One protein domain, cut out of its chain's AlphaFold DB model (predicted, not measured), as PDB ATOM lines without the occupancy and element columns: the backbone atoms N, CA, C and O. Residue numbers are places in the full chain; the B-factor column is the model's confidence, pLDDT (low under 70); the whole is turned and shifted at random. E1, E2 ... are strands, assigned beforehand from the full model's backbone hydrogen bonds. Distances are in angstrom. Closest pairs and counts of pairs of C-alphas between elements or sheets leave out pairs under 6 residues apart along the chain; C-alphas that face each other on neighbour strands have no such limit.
ATOM      1  N   ILE A 101     -26.734 -54.480  10.915       86.88
ATOM      2  CA  ILE A 101     -27.882 -55.198  11.468       86.88
ATOM      3  C   ILE A 101     -28.888 -55.393  10.344       86.88
ATOM      4  O   ILE A 101     -29.464 -54.436   9.848       86.88
ATOM      5  N   TYR A 102     -29.110 -56.642   9.944       90.00
ATOM      6  CA  TYR A 102     -30.171 -57.007   9.014       90.00
ATOM      7  C   TYR A 102     -31.471 -57.279   9.762       90.00
ATOM      8  O   TYR A 102     -31.534 -58.161  10.624       90.00
ATOM      9  N   VAL A 103     -32.529 -56.570   9.400       90.62
ATOM     10  CA  VAL A 103     -33.869 -56.799   9.930       90.62
ATOM     11  C   VAL A 103     -34.730 -57.420   8.831       90.62
ATOM     12  O   VAL A 103     -34.913 -56.795   7.788       90.62
ATOM     13  N   PRO A 104     -35.268 -58.640   9.019       89.94
ATOM     14  CA  PRO A 104     -36.129 -59.257   8.018       89.94
ATOM     15  C   PRO A 104     -37.515 -58.600   7.982       89.94
ATOM     16  O   PRO A 104     -37.994 -58.065   8.988       89.94
ATOM     17  N   SER A 105     -38.208 -58.715   6.846       89.19
ATOM     18  CA  SER A 105     -39.634 -58.384   6.762       89.19
ATOM     19  C   SER A 105     -40.450 -59.211   7.752       89.19
ATOM     20  O   SER A 105     -40.084 -60.329   8.117       89.19
ATOM     21  N   SER A 106     -41.575 -58.656   8.190       88.69
ATOM     22  CA  SER A 106     -42.481 -59.241   9.183       88.69
ATOM     23  C   SER A 106     -41.861 -59.443  10.568       88.69
ATOM     24  O   SER A 106     -42.504 -60.017  11.447       88.69
ATOM     25  N   LYS A 107     -40.641 -58.945  10.813       92.06
ATOM     26  CA  LYS A 107     -40.078 -58.923  12.160       92.06
ATOM     27  C   LYS A 107     -40.948 -58.047  13.052       92.06
ATOM     28  O   LYS A 107     -41.247 -56.903  12.707       92.06
ATOM     29  N   MET A 108     -41.341 -58.596  14.197       91.44
ATOM     30  CA  MET A 108     -42.095 -57.854  15.197       91.44
ATOM     31  C   MET A 108     -41.159 -56.937  15.992       91.44
ATOM     32  O   MET A 108     -40.076 -57.349  16.417       91.44
ATOM     33  N   GLY A 109     -41.600 -55.702  16.181       90.38
ATOM     34  CA  GLY A 109     -40.997 -54.680  17.018       90.38
ATOM     35  C   GLY A 109     -42.076 -53.892  17.755       90.38
ATOM     36  O   GLY A 109     -43.259 -54.242  17.735       90.38
ATOM     37  N   GLU A 110     -41.660 -52.814  18.400       92.50
ATOM     38  CA  GLU A 110     -42.521 -51.962  19.214       92.50
ATOM     39  C   GLU A 110     -42.389 -50.513  18.761       92.50
ATOM     40  O   GLU A 110     -41.283 -50.034  18.543       92.50
ATOM     41  N   VAL A 111     -43.505 -49.799  18.636       90.81
ATOM     42  CA  VAL A 111     -43.518 -48.350  18.409       90.81
ATOM     43  C   VAL A 111     -44.046 -47.673  19.664       90.81
ATOM     44  O   VAL A 111     -45.196 -47.875  20.051       90.81
ATOM     45  N   VAL A 112     -43.200 -46.867  20.298       92.00
ATOM     46  CA  VAL A 112     -43.488 -46.150  21.538       92.00
ATOM     47  C   VAL A 112     -43.740 -44.685  21.222       92.00
ATOM     48  O   VAL A 112     -42.874 -43.989  20.694       92.00
ATOM     49  N   VAL A 113     -44.927 -44.199  21.563       91.12
ATOM     50  CA  VAL A 113     -45.313 -42.801  21.356       91.12
ATOM     51  C   VAL A 113     -44.578 -41.909  22.353       91.12
ATOM     52  O   VAL A 113     -44.755 -42.052  23.562       91.12
ATOM     53  N   ILE A 114     -43.789 -40.955  21.863       89.44
ATOM     54  CA  ILE A 114     -43.027 -40.023  22.712       89.44
ATOM     55  C   ILE A 114     -43.856 -38.781  23.026       89.44
ATOM     56  O   ILE A 114     -43.680 -38.162  24.070       89.44
ATOM     57  N   LYS A 115     -44.794 -38.418  22.148       88.38
ATOM     58  CA  LYS A 115     -45.629 -37.232  22.327       88.38
ATOM     59  C   LYS A 115     -47.085 -37.534  22.051       88.38
ATOM     60  O   LYS A 115     -47.430 -38.206  21.083       88.38
ATOM     61  N   LYS A 116     -47.955 -36.993  22.906       85.56
ATOM     62  CA  LYS A 116     -49.404 -37.088  22.732       85.56
ATOM     63  C   LYS A 116     -49.790 -36.533  21.361       85.56
ATOM     64  O   LYS A 116     -49.473 -35.385  21.057       85.56
ATOM     65  N   PHE A 117     -50.531 -37.314  20.584       84.38
ATOM     66  CA  PHE A 117     -51.058 -36.878  19.293       84.38
ATOM     67  C   PHE A 117     -52.562 -37.140  19.197       84.38
ATOM     68  O   PHE A 117     -53.156 -37.853  20.016       84.38
ATOM     69  N   LYS A 118     -53.200 -36.481  18.232       79.06
ATOM     70  CA  LYS A 118     -54.609 -36.687  17.905       79.06
ATOM     71  C   LYS A 118     -54.690 -37.447  16.598       79.06
ATOM     72  O   LYS A 118     -53.977 -37.135  15.652       79.06
ATOM     73  N   PHE A 119     -55.562 -38.436  16.591       74.06
ATOM     74  CA  PHE A 119     -55.814 -39.312  15.471       74.06
ATOM     75  C   PHE A 119     -57.299 -39.218  15.134       74.06
ATOM     76  O   PHE A 119     -58.147 -39.574  15.953       74.06
ATOM     77  N   SER A 120     -57.613 -38.682  13.963       65.50
ATOM     78  CA  SER A 120     -58.944 -38.741  13.357       65.50
ATOM     79  C   SER A 120     -58.901 -39.764  12.236       65.50
ATOM     80  O   SER A 120     -57.847 -39.942  11.648       65.50
ATOM     81  N   THR A 121     -60.009 -40.434  11.946       62.50
ATOM     82  CA  THR A 121     -60.161 -41.202  10.701       62.50
ATOM     83  C   THR A 121     -61.559 -40.968  10.153       62.50
ATOM     84  O   THR A 121     -62.447 -40.633  10.937       62.50
ATOM     85  N   PRO A 122     -61.790 -41.129   8.841       58.41
ATOM     86  CA  PRO A 122     -63.107 -40.893   8.249       58.41
ATOM     87  C   PRO A 122     -64.220 -41.746   8.880       58.41
ATOM     88  O   PRO A 122     -65.355 -41.284   8.994       58.41
ATOM     89  N   GLU A 123     -63.894 -42.965   9.329       55.12
ATOM     90  CA  GLU A 123     -64.839 -43.884   9.979       55.12
ATOM     91  C   GLU A 123     -65.180 -43.486  11.423       55.12
ATOM     92  O   GLU A 123     -66.308 -43.682  11.879       55.12
ATOM     93  N   ILE A 124     -64.236 -42.881  12.148       56.91
ATOM     94  CA  ILE A 124     -64.430 -42.438  13.530       56.91
ATOM     95  C   ILE A 124     -64.641 -40.922  13.501       56.91
ATOM     96  O   ILE A 124     -63.685 -40.151  13.527       56.91
ATOM     97  N   LYS A 125     -65.909 -40.483  13.501       54.31
ATOM     98  CA  LYS A 125     -66.313 -39.056  13.519       54.31
ATOM     99  C   LYS A 125     -65.742 -38.237  14.698       54.31
ATOM    100  O   LYS A 125     -65.924 -37.024  14.741       54.31
ATOM    101  N   GLU A 126     -65.042 -38.874  15.637       56.44
ATOM    102  CA  GLU A 126     -64.381 -38.257  16.784       56.44
ATOM    103  C   GLU A 126     -62.852 -38.418  16.720       56.44
ATOM    104  O   GLU A 126     -62.312 -39.515  16.587       56.44
ATOM    105  N   SER A 127     -62.130 -37.305  16.893       66.19
ATOM    106  CA  SER A 127     -60.674 -37.312  17.072       66.19
ATOM    107  C   SER A 127     -60.317 -38.036  18.375       66.19
ATOM    108  O   SER A 127     -60.537 -37.505  19.468       66.19
ATOM    109  N   LYS A 128     -59.660 -39.192  18.281       73.69
ATOM    110  CA  LYS A 128     -59.168 -39.939  19.439       73.69
ATOM    111  C   LYS A 128     -57.742 -39.517  19.770       73.69
ATOM    112  O   LYS A 128     -56.852 -39.520  18.922       73.69
ATOM    113  N   SER A 129     -57.501 -39.146  21.023       80.31
ATOM    114  CA  SER A 129     -56.151 -38.796  21.463       80.31
ATOM    115  C   SER A 129     -55.374 -40.038  21.886       80.31
ATOM    116  O   SER A 129     -55.869 -40.859  22.658       80.31
ATOM    117  N   ILE A 130     -54.142 -40.154  21.404       84.12
ATOM    118  CA  ILE A 130     -53.195 -41.180  21.820       84.12
ATOM    119  C   ILE A 130     -52.202 -40.553  22.806       84.12
ATOM    120  O   ILE A 130     -51.529 -39.585  22.441       84.12
ATOM    121  N   PRO A 131     -52.114 -41.049  24.054       87.06
ATOM    122  CA  PRO A 131     -51.199 -40.503  25.047       87.06
ATOM    123  C   PRO A 131     -49.742 -40.893  24.765       87.06
ATOM    124  O   PRO A 131     -49.460 -41.906  24.120       87.06
ATOM    125  N   MET A 132     -48.823 -40.095  25.310       90.25
ATOM    126  CA  MET A 132     -47.412 -40.461  25.434       90.25
ATOM    127  C   MET A 132     -47.267 -41.772  26.219       90.25
ATOM    128  O   MET A 132     -48.040 -42.043  27.136       90.25
ATOM    129  N   GLY A 133     -46.278 -42.583  25.851       85.12
ATOM    130  CA  GLY A 133     -45.999 -43.878  26.468       85.12
ATOM    131  C   GLY A 133     -46.860 -45.022  25.936       85.12
ATOM    132  O   GLY A 133     -46.638 -46.167  26.320       85.12
ATOM    133  N   LYS A 134     -47.819 -44.761  25.034       90.81
ATOM    134  CA  LYS A 134     -48.550 -45.843  24.369       90.81
ATOM    135  C   LYS A 134     -47.596 -46.655  23.493       90.81
ATOM    136  O   LYS A 134     -46.842 -46.081  22.708       90.81
ATOM    137  N   ILE A 135     -47.672 -47.976  23.617       91.69
ATOM    138  CA  ILE A 135     -46.867 -48.933  22.855       91.69
ATOM    139  C   ILE A 135     -47.768 -49.635  21.842       91.69
ATOM    140  O   ILE A 135     -48.851 -50.113  22.190       91.69
ATOM    141  N   PHE A 136     -47.321 -49.693  20.593       91.44
ATOM    142  CA  PHE A 136     -47.960 -50.452  19.526       91.44
ATOM    143  C   PHE A 136     -47.049 -51.586  19.076       91.44
ATOM    144  O   PHE A 136     -45.864 -51.367  18.825       91.44
ATOM    145  N   SER A 137     -47.609 -52.781  18.907       91.31
ATOM    146  CA  SER A 137     -46.926 -53.841  18.169       91.31
ATOM    147  C   SER A 137     -46.800 -53.430  16.707       91.31
ATOM    148  O   SER A 137     -47.768 -52.967  16.094       91.31
ATOM    149  N   ALA A 138     -45.601 -53.595  16.167       92.06
ATOM    150  CA  ALA A 138     -45.245 -53.139  14.840       92.06
ATOM    151  C   ALA A 138     -44.578 -54.259  14.047       92.06
ATOM    152  O   ALA A 138     -43.771 -55.008  14.593       92.06
ATOM    153  N   PHE A 139     -44.881 -54.363  12.759       92.25
ATOM    154  CA  PHE A 139     -44.237 -55.313  11.858       92.25
ATOM    155  C   PHE A 139     -43.422 -54.577  10.813       92.25
ATOM    156  O   PHE A 139     -43.921 -53.666  10.161       92.25
ATOM    157  N   VAL A 140     -42.185 -55.003  10.613       91.44
ATOM    158  CA  VAL A 140     -41.346 -54.478   9.534       91.44
ATOM    159  C   VAL A 140     -41.964 -54.840   8.184       91.44
ATOM    160  O   VAL A 140     -42.274 -56.006   7.938       91.44
ATOM    161  N   ILE A 141     -42.176 -53.853   7.315       89.81
ATOM    162  CA  ILE A 141     -42.858 -54.065   6.028       89.81
ATOM    163  C   ILE A 141     -41.904 -54.669   4.996       89.81
ATOM    164  O   ILE A 141     -42.251 -55.642   4.330       89.81
ATOM    165  N   ALA A 142     -40.694 -54.122   4.903       88.25
ATOM    166  CA  ALA A 142     -39.651 -54.556   3.984       88.25
ATOM    167  C   ALA A 142     -38.349 -54.793   4.758       88.25
ATOM    168  O   ALA A 142     -38.104 -54.094   5.742       88.25
ATOM    169  N   PRO A 143     -37.532 -55.781   4.357       89.00
ATOM    170  CA  PRO A 143     -36.258 -56.001   5.016       89.00
ATOM    171  C   PRO A 143     -35.340 -54.791   4.808       89.00
ATOM    172  O   PRO A 143     -35.371 -54.176   3.744       89.00
ATOM    173  N   PHE A 144     -34.528 -54.471   5.812       90.00
ATOM    174  CA  PHE A 144     -33.594 -53.348   5.748       90.00
ATOM    175  C   PHE A 144     -32.334 -53.613   6.577       90.00
ATOM    176  O   PHE A 144     -32.314 -54.469   7.471       90.00
ATOM    177  N   HIS A 145     -31.290 -52.850   6.284       89.25
ATOM    178  CA  HIS A 145     -30.088 -52.708   7.088       89.25
ATOM    179  C   HIS A 145     -30.088 -51.387   7.850       89.25
ATOM    180  O   HIS A 145     -30.670 -50.395   7.430       89.25
ATOM    181  N   ASP A 146     -29.371 -51.333   8.960       83.25
ATOM    182  CA  ASP A 146     -29.150 -50.094   9.705       83.25
ATOM    183  C   ASP A 146     -28.370 -49.003   8.949       83.25
ATOM    184  O   ASP A 146     -28.312 -47.865   9.407       83.25
ATOM    185  N   SER A 147     -27.798 -49.324   7.790       81.69
ATOM    186  CA  SER A 147     -27.221 -48.353   6.853       81.69
ATOM    187  C   SER A 147     -28.214 -47.816   5.818       81.69
ATOM    188  O   SER A 147     -27.854 -46.941   5.032       81.69
ATOM    189  N   ASP A 148     -29.415 -48.386   5.739       81.88
ATOM    190  CA  ASP A 148     -30.372 -48.071   4.684       81.88
ATOM    191  C   ASP A 148     -31.026 -46.700   4.888       81.88
ATOM    192  O   ASP A 148     -31.040 -46.119   5.975       81.88
ATOM    193  N   SER A 149     -31.588 -46.173   3.799       82.06
ATOM    194  CA  SER A 149     -32.322 -44.908   3.817       82.06
ATOM    195  C   SER A 149     -33.484 -44.965   4.821       82.06
ATOM    196  O   SER A 149     -34.236 -45.945   4.812       82.06
ATOM    197  N   PRO A 150     -33.727 -43.904   5.615       77.25
ATOM    198  CA  PRO A 150     -34.849 -43.857   6.554       77.25
ATOM    199  C   PRO A 150     -36.212 -44.150   5.914       77.25
ATOM    200  O   PRO A 150     -37.059 -44.798   6.520       77.25
ATOM    201  N   ASN A 151     -36.391 -43.787   4.641       73.06
ATOM    202  CA  ASN A 151     -37.628 -44.039   3.899       73.06
ATOM    203  C   ASN A 151     -37.911 -45.536   3.663       73.06
ATOM    204  O   ASN A 151     -39.042 -45.907   3.341       73.06
ATOM    205  N   GLN A 152     -36.901 -46.400   3.798       79.25
ATOM    206  CA  GLN A 152     -37.046 -47.856   3.713       79.25
ATOM    207  C   GLN A 152     -37.451 -48.473   5.062       79.25
ATOM    208  O   GLN A 152     -38.012 -49.570   5.094       79.25
ATOM    209  N   LEU A 153     -37.256 -47.751   6.171       88.25
ATOM    210  CA  LEU A 153     -37.653 -48.175   7.510       88.25
ATOM    211  C   LEU A 153     -39.137 -47.877   7.734       88.25
ATOM    212  O   LEU A 153     -39.531 -46.837   8.268       88.25
ATOM    213  N   GLN A 154     -39.965 -48.827   7.313       91.50
ATOM    214  CA  GLN A 154     -41.414 -48.742   7.435       91.50
ATOM    215  C   GLN A 154     -41.959 -49.855   8.322       91.50
ATOM    216  O   GLN A 154     -41.617 -51.035   8.177       91.50
ATOM    217  N   PHE A 155     -42.861 -49.469   9.218       91.88
ATOM    218  CA  PHE A 155     -43.446 -50.348  10.215       91.88
ATOM    219  C   PHE A 155     -44.966 -50.335  10.105       91.88
ATOM    220  O   PHE A 155     -45.599 -49.290  10.201       91.88
ATOM    221  N   LYS A 156     -45.579 -51.502   9.948       93.06
ATOM    222  CA  LYS A 156     -47.027 -51.674   9.989       93.06
ATOM    223  C   LYS A 156     -47.483 -51.775  11.439       93.06
ATOM    224  O   LYS A 156     -47.109 -52.717  12.134       93.06
ATOM    225  N   ILE A 157     -48.304 -50.831  11.878       91.38
ATOM    226  CA  ILE A 157     -48.923 -50.786  13.204       91.38
ATOM    227  C   ILE A 157     -50.444 -50.791  13.066       91.38
ATOM    228  O   ILE A 157     -50.990 -50.282  12.090       91.38
ATOM    229  N   ASN A 158     -51.135 -51.341  14.060       87.56
ATOM    230  CA  ASN A 158     -52.594 -51.286  14.121       87.56
ATOM    231  C   ASN A 158     -53.030 -50.337  15.239       87.56
ATOM    232  O   ASN A 158     -52.733 -50.559  16.416       87.56
ATOM    233  N   ILE A 159     -53.759 -49.285  14.875       84.06
ATOM    234  CA  ILE A 159     -54.298 -48.293  15.806       84.06
ATOM    235  C   ILE A 159     -55.821 -48.417  15.791       84.06
ATOM    236  O   ILE A 159     -56.466 -48.017  14.834       84.06
ATOM    237  N   ASN A 160     -56.409 -48.955  16.866       76.56
ATOM    238  CA  ASN A 160     -57.864 -49.157  16.990       76.56
ATOM    239  C   ASN A 160     -58.477 -49.892  15.776       76.56
ATOM    240  O   ASN A 160     -59.435 -49.404  15.189       76.56
ATOM    241  N   SER A 161     -57.903 -51.036  15.393       76.69
ATOM    242  CA  SER A 161     -58.328 -51.842  14.231       76.69
ATOM    243  C   SER A 161     -58.055 -51.230  12.851       76.69
ATOM    244  O   SER A 161     -58.309 -51.891  11.851       76.69
ATOM    245  N   ILE A 162     -57.458 -50.038  12.785       82.06
ATOM    246  CA  ILE A 162     -57.040 -49.406  11.531       82.06
ATOM    247  C   ILE A 162     -55.569 -49.715  11.291       82.06
ATOM    248  O   ILE A 162     -54.728 -49.539  12.181       82.06
ATOM    249  N   SER A 163     -55.259 -50.194  10.088       86.94
ATOM    250  CA  SER A 163     -53.888 -50.504   9.707       86.94
ATOM    251  C   SER A 163     -53.179 -49.261   9.184       86.94
ATOM    252  O   SER A 163     -53.653 -48.598   8.259       86.94
ATOM    253  N   CYS A 164     -52.031 -48.957   9.784       89.19
ATOM    254  CA  CYS A 164     -51.236 -47.781   9.479       89.19
ATOM    255  C   CYS A 164     -49.772 -48.155   9.261       89.19
ATOM    256  O   CYS A 164     -49.230 -49.050   9.908       89.19
ATOM    257  N   THR A 165     -49.118 -47.423   8.375       91.81
ATOM    258  CA  THR A 165     -47.684 -47.493   8.127       91.81
ATOM    259  C   THR A 165     -47.007 -46.326   8.828       91.81
ATOM    260  O   THR A 165     -47.241 -45.174   8.475       91.81
ATOM    261  N   ALA A 166     -46.177 -46.622   9.818       91.19
ATOM    262  CA  ALA A 166     -45.261 -45.683  10.444       91.19
ATOM    263  C   ALA A 166     -43.961 -45.608   9.640       91.19
ATOM    264  O   ALA A 166     -43.374 -46.642   9.311       91.19
ATOM    265  N   ILE A 167     -43.528 -44.390   9.329       90.88
ATOM    266  CA  ILE A 167     -42.371 -44.110   8.478       90.88
ATOM    267  C   ILE A 167     -41.282 -43.477   9.338       90.88
ATOM    268  O   ILE A 167     -41.546 -42.550  10.111       90.88
ATOM    269  N   SER A 168     -40.063 -44.004   9.229       89.75
ATOM    270  CA  SER A 168     -38.918 -43.476   9.958       89.75
ATOM    271  C   SER A 168     -38.270 -42.286   9.253       89.75
ATOM    272  O   SER A 168     -38.135 -42.282   8.034       89.75
ATOM    273  N   ASP A 169     -37.822 -41.299  10.033       87.50
ATOM    274  CA  ASP A 169     -37.009 -40.178   9.541       87.50
ATOM    275  C   ASP A 169     -35.501 -40.418   9.708       87.50
ATOM    276  O   ASP A 169     -34.696 -39.841   8.979       87.50
ATOM    277  N   SER A 170     -35.102 -41.260  10.666       87.62
ATOM    278  CA  SER A 170     -33.706 -41.483  11.033       87.62
ATOM    279  C   SER A 170     -33.538 -42.674  11.979       87.62
ATOM    280  O   SER A 170     -34.419 -43.008  12.776       87.62
ATOM    281  N   ILE A 171     -32.351 -43.283  11.953       89.00
ATOM    282  CA  ILE A 171     -31.915 -44.231  12.981       89.00
ATOM    283  C   ILE A 171     -31.218 -43.440  14.087       89.00
ATOM    284  O   ILE A 171     -30.216 -42.773  13.850       89.00
ATOM    285  N   LEU A 172     -31.750 -43.516  15.307       87.19
ATOM    286  CA  LEU A 172     -31.190 -42.821  16.467       87.19
ATOM    287  C   LEU A 172     -30.040 -43.598  17.102       87.19
ATOM    288  O   LEU A 172     -29.103 -43.004  17.633       87.19
ATOM    289  N   LYS A 173     -30.148 -44.931  17.133       87.50
ATOM    290  CA  LYS A 173     -29.165 -45.789  17.798       87.50
ATOM    291  C   LYS A 173     -29.201 -47.212  17.260       87.50
ATOM    292  O   LYS A 173     -30.274 -47.786  17.077       87.50
ATOM    293  N   THR A 174     -28.022 -47.809  17.137       86.94
ATOM    294  CA  THR A 174     -27.828 -49.236  16.879       86.94
ATOM    295  C   THR A 174     -27.030 -49.865  18.021       86.94
ATOM    296  O   THR A 174     -26.088 -49.279  18.555       86.94
ATOM    297  N   ASP A 175     -27.437 -51.053  18.455       87.19
ATOM    298  CA  ASP A 175     -26.688 -51.876  19.400       87.19
ATOM    299  C   ASP A 175     -26.298 -53.189  18.726       87.19
ATOM    300  O   ASP A 175     -27.047 -54.167  18.718       87.19
ATOM    301  N   TYR A 176     -25.076 -53.217  18.199       84.75
ATOM    302  CA  TYR A 176     -24.493 -54.380  17.535       84.75
ATOM    303  C   TYR A 176     -24.204 -55.566  18.463       84.75
ATOM    304  O   TYR A 176     -23.835 -56.630  17.973       84.75
ATOM    305  N   LYS A 177     -24.315 -55.421  19.791       83.50
ATOM    306  CA  LYS A 177     -24.203 -56.567  20.709       83.50
ATOM    307  C   LYS A 177     -25.529 -57.305  20.824       83.50
ATOM    308  O   LYS A 177     -25.539 -58.529  20.833       83.50
ATOM    309  N   SER A 178     -26.628 -56.560  20.924       83.19
ATOM    310  CA  SER A 178     -27.973 -57.130  21.070       83.19
ATOM    311  C   SER A 178     -28.748 -57.241  19.753       83.19
ATOM    312  O   SER A 178     -29.826 -57.832  19.735       83.19
ATOM    313  N   GLY A 179     -28.216 -56.694  18.655       86.06
ATOM    314  CA  GLY A 179     -28.889 -56.637  17.358       86.06
ATOM    315  C   GLY A 179     -30.090 -55.692  17.352       86.06
ATOM    316  O   GLY A 179     -31.013 -55.899  16.573       86.06
ATOM    317  N   LYS A 180     -30.129 -54.691  18.237       89.44
ATOM    318  CA  LYS A 180     -31.275 -53.781  18.373       89.44
ATOM    319  C   LYS A 180     -31.066 -52.490  17.596       89.44
ATOM    320  O   LYS A 180     -29.990 -51.899  17.642       89.44
ATOM    321  N   ILE A 181     -32.129 -52.029  16.952       90.31
ATOM    322  CA  ILE A 181     -32.205 -50.749  16.256       90.31
ATOM    323  C   ILE A 181     -33.292 -49.910  16.918       90.31
ATOM    324  O   ILE A 181     -34.382 -50.400  17.226       90.31
ATOM    325  N   VAL A 182     -32.970 -48.638  17.129       92.06
ATOM    326  CA  VAL A 182     -33.871 -47.606  17.624       92.06
ATOM    327  C   VAL A 182     -34.012 -46.564  16.524       92.06
ATOM    328  O   VAL A 182     -33.058 -45.849  16.220       92.06
ATOM    329  N   ALA A 183     -35.192 -46.490  15.925       91.62
ATOM    330  CA  ALA A 183     -35.492 -45.588  14.823       91.62
ATOM    331  C   ALA A 183     -36.518 -44.543  15.262       91.62
ATOM    332  O   ALA A 183     -37.454 -44.852  15.999       91.62
ATOM    333  N   LYS A 184     -36.344 -43.297  14.834       92.81
ATOM    334  CA  LYS A 184     -37.319 -42.239  15.078       92.81
ATOM    335  C   LYS A 184     -38.376 -42.284  13.985       92.81
ATOM    336  O   LYS A 184     -38.074 -42.472  12.810       92.81
ATOM    337  N   ILE A 185     -39.626 -42.178  14.409       92.25
ATOM    338  CA  ILE A 185     -40.808 -42.104  13.561       92.25
ATOM    339  C   ILE A 185     -41.302 -40.668  13.635       92.25
ATOM    340  O   ILE A 185     -41.458 -40.134  14.738       92.25
ATOM    341  N   SER A 186     -41.520 -40.067  12.470       88.12
ATOM    342  CA  SER A 186     -42.041 -38.705  12.315       88.12
ATOM    343  C   SER A 186     -43.468 -38.684  11.772       88.12
ATOM    344  O   SER A 186     -44.189 -37.703  11.960       88.12
ATOM    345  N   GLU A 187     -43.880 -39.745  11.077       89.06
ATOM    346  CA  GLU A 187     -45.109 -39.761  10.292       89.06
ATOM    347  C   GLU A 187     -45.780 -41.134  10.322       89.06
ATOM    348  O   GLU A 187     -45.127 -42.181  10.373       89.06
ATOM    349  N   ILE A 188     -47.111 -41.123  10.244       89.38
ATOM    350  CA  ILE A 188     -47.926 -42.309   9.983       89.38
ATOM    351  C   ILE A 188     -48.867 -42.067   8.808       89.38
ATOM    352  O   ILE A 188     -49.378 -40.964   8.611       89.38
ATOM    353  N   LYS A 189     -49.129 -43.124   8.047       88.44
ATOM    354  CA  LYS A 189     -50.087 -43.142   6.942       88.44
ATOM    355  C   LYS A 189     -51.040 -44.316   7.117       88.44
ATOM    356  O   LYS A 189     -50.596 -45.461   7.119       88.44
ATOM    357  N   CYS A 190     -52.330 -44.052   7.267       85.69
ATOM    358  CA  CYS A 190     -53.347 -45.091   7.449       85.69
ATOM    359  C   CYS A 190     -54.104 -45.360   6.145       85.69
ATOM    360  O   CYS A 190     -54.173 -44.483   5.289       85.69
ATOM    361  N   ALA A 191     -54.639 -46.575   5.987       71.25
ATOM    362  CA  ALA A 191     -55.271 -47.028   4.741       71.25
ATOM    363  C   ALA A 191     -56.400 -46.103   4.239       71.25
ATOM    364  O   ALA A 191     -56.524 -45.904   3.032       71.25
ATOM    365  N   ASP A 192     -57.143 -45.483   5.158       66.25
ATOM    366  CA  ASP A 192     -58.305 -44.641   4.842       66.25
ATOM    367  C   ASP A 192     -57.987 -43.138   4.786       66.25
ATOM    368  O   ASP A 192     -58.876 -42.318   4.562       66.25
ATOM    369  N   GLU A 193     -56.721 -42.749   4.979       61.97
ATOM    370  CA  GLU A 193     -56.301 -41.350   4.932       61.97
ATOM    371  C   GLU A 193     -55.327 -41.081   3.786       61.97
ATOM    372  O   GLU A 193     -54.237 -41.647   3.685       61.97
ATOM    373  N   SER A 194     -55.691 -40.127   2.925       60.09
ATOM    374  CA  SER A 194     -54.814 -39.666   1.846       60.09
ATOM    375  C   SER A 194     -53.650 -38.802   2.350       60.09
ATOM    376  O   SER A 194     -52.728 -38.520   1.587       60.09
ATOM    377  N   LYS A 195     -53.696 -38.352   3.612       70.94
ATOM    378  CA  LYS A 195     -52.717 -37.446   4.224       70.94
ATOM    379  C   LYS A 195     -51.860 -38.187   5.244       70.94
ATOM    380  O   LYS A 195     -52.346 -39.050   5.965       70.94
ATOM    381  N   THR A 196     -50.580 -37.832   5.301       79.69
ATOM    382  CA  THR A 196     -49.688 -38.262   6.377       79.69
ATOM    383  C   THR A 196     -50.017 -37.489   7.652       79.69
ATOM    384  O   THR A 196     -50.258 -36.280   7.624       79.69
ATOM    385  N   ILE A 197     -50.054 -38.199   8.777       84.44
ATOM    386  CA  ILE A 197     -50.280 -37.620  10.100       84.44
ATOM    387  C   ILE A 197     -48.921 -37.513  10.797       84.44
ATOM    388  O   ILE A 197     -48.215 -38.522  10.888       84.44
ATOM    389  N   PRO A 198     -48.550 -36.339  11.331       84.38
ATOM    390  CA  PRO A 198     -47.332 -36.209  12.115       84.38
ATOM    391  C   PRO A 198     -47.442 -37.022  13.412       84.38
ATOM    392  O   PRO A 198     -48.413 -36.904  14.165       84.38
ATOM    393  N   LEU A 199     -46.423 -37.828  13.685       84.56
ATOM    394  CA  LEU A 199     -46.288 -38.649  14.881       84.56
ATOM    395  C   LEU A 199     -44.863 -38.527  15.411       84.56
ATOM    396  O   LEU A 199     -43.929 -38.848  14.699       84.56
ATOM    397  N   GLU A 200     -44.685 -38.172  16.680       89.50
ATOM    398  CA  GLU A 200     -43.386 -38.316  17.347       89.50
ATOM    399  C   GLU A 200     -43.365 -39.634  18.136       89.50
ATOM    400  O   GLU A 200     -43.954 -39.747  19.220       89.50
ATOM    401  N   ALA A 201     -42.698 -40.643  17.577       91.00
ATOM    402  CA  ALA A 201     -42.559 -41.963  18.186       91.00
ATOM    403  C   ALA A 201     -41.156 -42.557  17.969       91.00
ATOM    404  O   ALA A 201     -40.383 -42.089  17.136       91.00
ATOM    405  N   VAL A 202     -40.826 -43.598  18.732       93.00
ATOM    406  CA  VAL A 202     -39.625 -44.418  18.530       93.00
ATOM    407  C   VAL A 202     -40.041 -45.837  18.179       93.00
ATOM    408  O   VAL A 202     -40.819 -46.438  18.912       93.00
ATOM    409  N   ALA A 203     -39.484 -46.390  17.108       91.38
ATOM    410  CA  ALA A 203     -39.551 -47.809  16.804       91.38
ATOM    411  C   ALA A 203     -38.337 -48.540  17.394       91.38
ATOM    412  O   ALA A 203     -37.190 -48.148  17.175       91.38
ATOM    413  N   LEU A 204     -38.593 -49.620  18.126       92.56
ATOM    414  CA  LEU A 204     -37.599 -50.551  18.639       92.56
ATOM    415  C   LEU A 204     -37.768 -51.882  17.917       92.56
ATOM    416  O   LEU A 204     -38.817 -52.524  18.001       92.56
ATOM    417  N   VAL A 205     -36.725 -52.324  17.221       92.75
ATOM    418  CA  VAL A 205     -36.748 -53.588  16.483       92.75
ATOM    419  C   VAL A 205     -35.437 -54.337  16.656       92.75
ATOM    420  O   VAL A 205     -34.376 -53.742  16.820       92.75
ATOM    421  N   SER A 206     -35.515 -55.665  16.666       90.75
ATOM    422  CA  SER A 206     -34.337 -56.533  16.754       90.75
ATOM    423  C   SER A 206     -34.076 -57.204  15.410       90.75
ATOM    424  O   SER A 206     -34.992 -57.776  14.824       90.75
ATOM    425  N   GLY A 207     -32.835 -57.176  14.947       89.00
ATOM    426  CA  GLY A 207     -32.352 -57.841  13.743       89.00
ATOM    427  C   GLY A 207     -31.225 -58.832  14.030       89.00
ATOM    428  O   GLY A 207     -30.896 -59.137  15.176       89.00
ATOM    429  N   ARG A 208     -30.635 -59.349  12.955       88.69
ATOM    430  CA  ARG A 208     -29.447 -60.199  12.970       88.69
ATOM    431  C   ARG A 208     -28.223 -59.346  12.671       88.69
ATOM    432  O   ARG A 208     -28.180 -58.669  11.651       88.69
ATOM    433  N   VAL A 209     -27.213 -59.427  13.529       86.12
ATOM    434  CA  VAL A 209     -25.913 -58.802  13.272       86.12
ATOM    435  C   VAL A 209     -25.192 -59.610  12.193       86.12
ATOM    436  O   VAL A 209     -25.042 -60.826  12.321       86.12
ATOM    437  N   LEU A 210     -24.791 -58.935  11.124       82.31
ATOM    438  CA  LEU A 210     -23.939 -59.440  10.060       82.31
ATOM    439  C   LEU A 210     -22.507 -58.973  10.344       82.31
ATOM    440  O   LEU A 210     -22.288 -57.802  10.670       82.31
ATOM    441  N   SER A 211     -21.572 -59.921  10.293       70.75
ATOM    442  CA  SER A 211     -20.140 -59.762  10.573       70.75
ATOM    443  C   SER A 211     -19.312 -59.863   9.310       70.75
ATOM    444  O   SER A 211     -19.657 -60.762   8.507       70.75
TER     445      SER A 211
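Overview. This is residues 101 to 211 of the 211 residues of an uncharacterized protein of Legionella erythra (UniProt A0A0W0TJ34). Six antiparallel strands, E2, E5, E6, E7, E8 and E9, ring an axis as a closed barrel. At one end of the long axis is the small hairpin E3 and E4 with its loop, and at the other end is the short pair E1 and E10; together they draw out the length. The printed part has 111 residues, with no named helix and ten strands, E1 to E10 in chain order, and is all strand. It is compact, with a radius of gyration of the C-alphas of 13.9 A, and spans 51 by 23 by 20 A.

Arrangement. E1, residues 101 to 103, is the antiparallel neighbour of E10, residues 208 to 210, with N 102 and O 208 2.8 A apart. Residues 102 to 103 also pair antiparallel with residues 144 to 145. E2, residues 108 to 113, has E5, residues 135 to 140, on one side, with N 109 and O 138 at 2.8 A, and E9, residues 197 to 206, on the other side, with N 112 and O 202 at 2.8 A. E3, residues 117 to 119, and E4, residues 128 to 130, form a hairpin, with N 119 and O 128 at 2.9 A. The closest C-alphas of E3 and E9 are those of Phe 117 and Leu 199, 6.7 A apart. E5, E6 at residues 154 to 159, E7 at residues 162 to 175, E8 at residues 180 to 190 and E9 form a meander, each strand the antiparallel neighbour of the one before. Within hydrogen-bond range are N 139 and O 156 of E5 and E6, 2.8 A, N 157 and O 164 of E6 and E7, 2.8 A, N 165 and O 189 of E7 and E8, 2.8 A, and N 183 and O 203 of E8 and E9, 2.9 A. E9 runs on into E10 across a break of 1 residue, at 73 degrees.

Along the chain. E1 begins at C-alpha 101, (-27.882, -55.198, 11.468). E7, the longest strand, measures 31.5 A from C-alpha 162 at (-57.040, -49.406, 11.531) to C-alpha 175, and bends by 81 degrees at residue 172. E8 measures 26.1 A and bends by 77 degrees at residue 186; E9 measures 25.6 A and bends by 68 degrees at residue 200. E10 ends at C-alpha 210, (-23.939, -59.440, 10.060).

Size, cuts and confidence. The two C-alphas farthest apart are those of Lys 125 and Ser 211, 50.7 A. The printed part has no cut. The link from E5 to E6, residues 141 to 153, is long. The mean pLDDT of the printed part is 84.3; residues 120 to 127 and 192 to 194 are under 70.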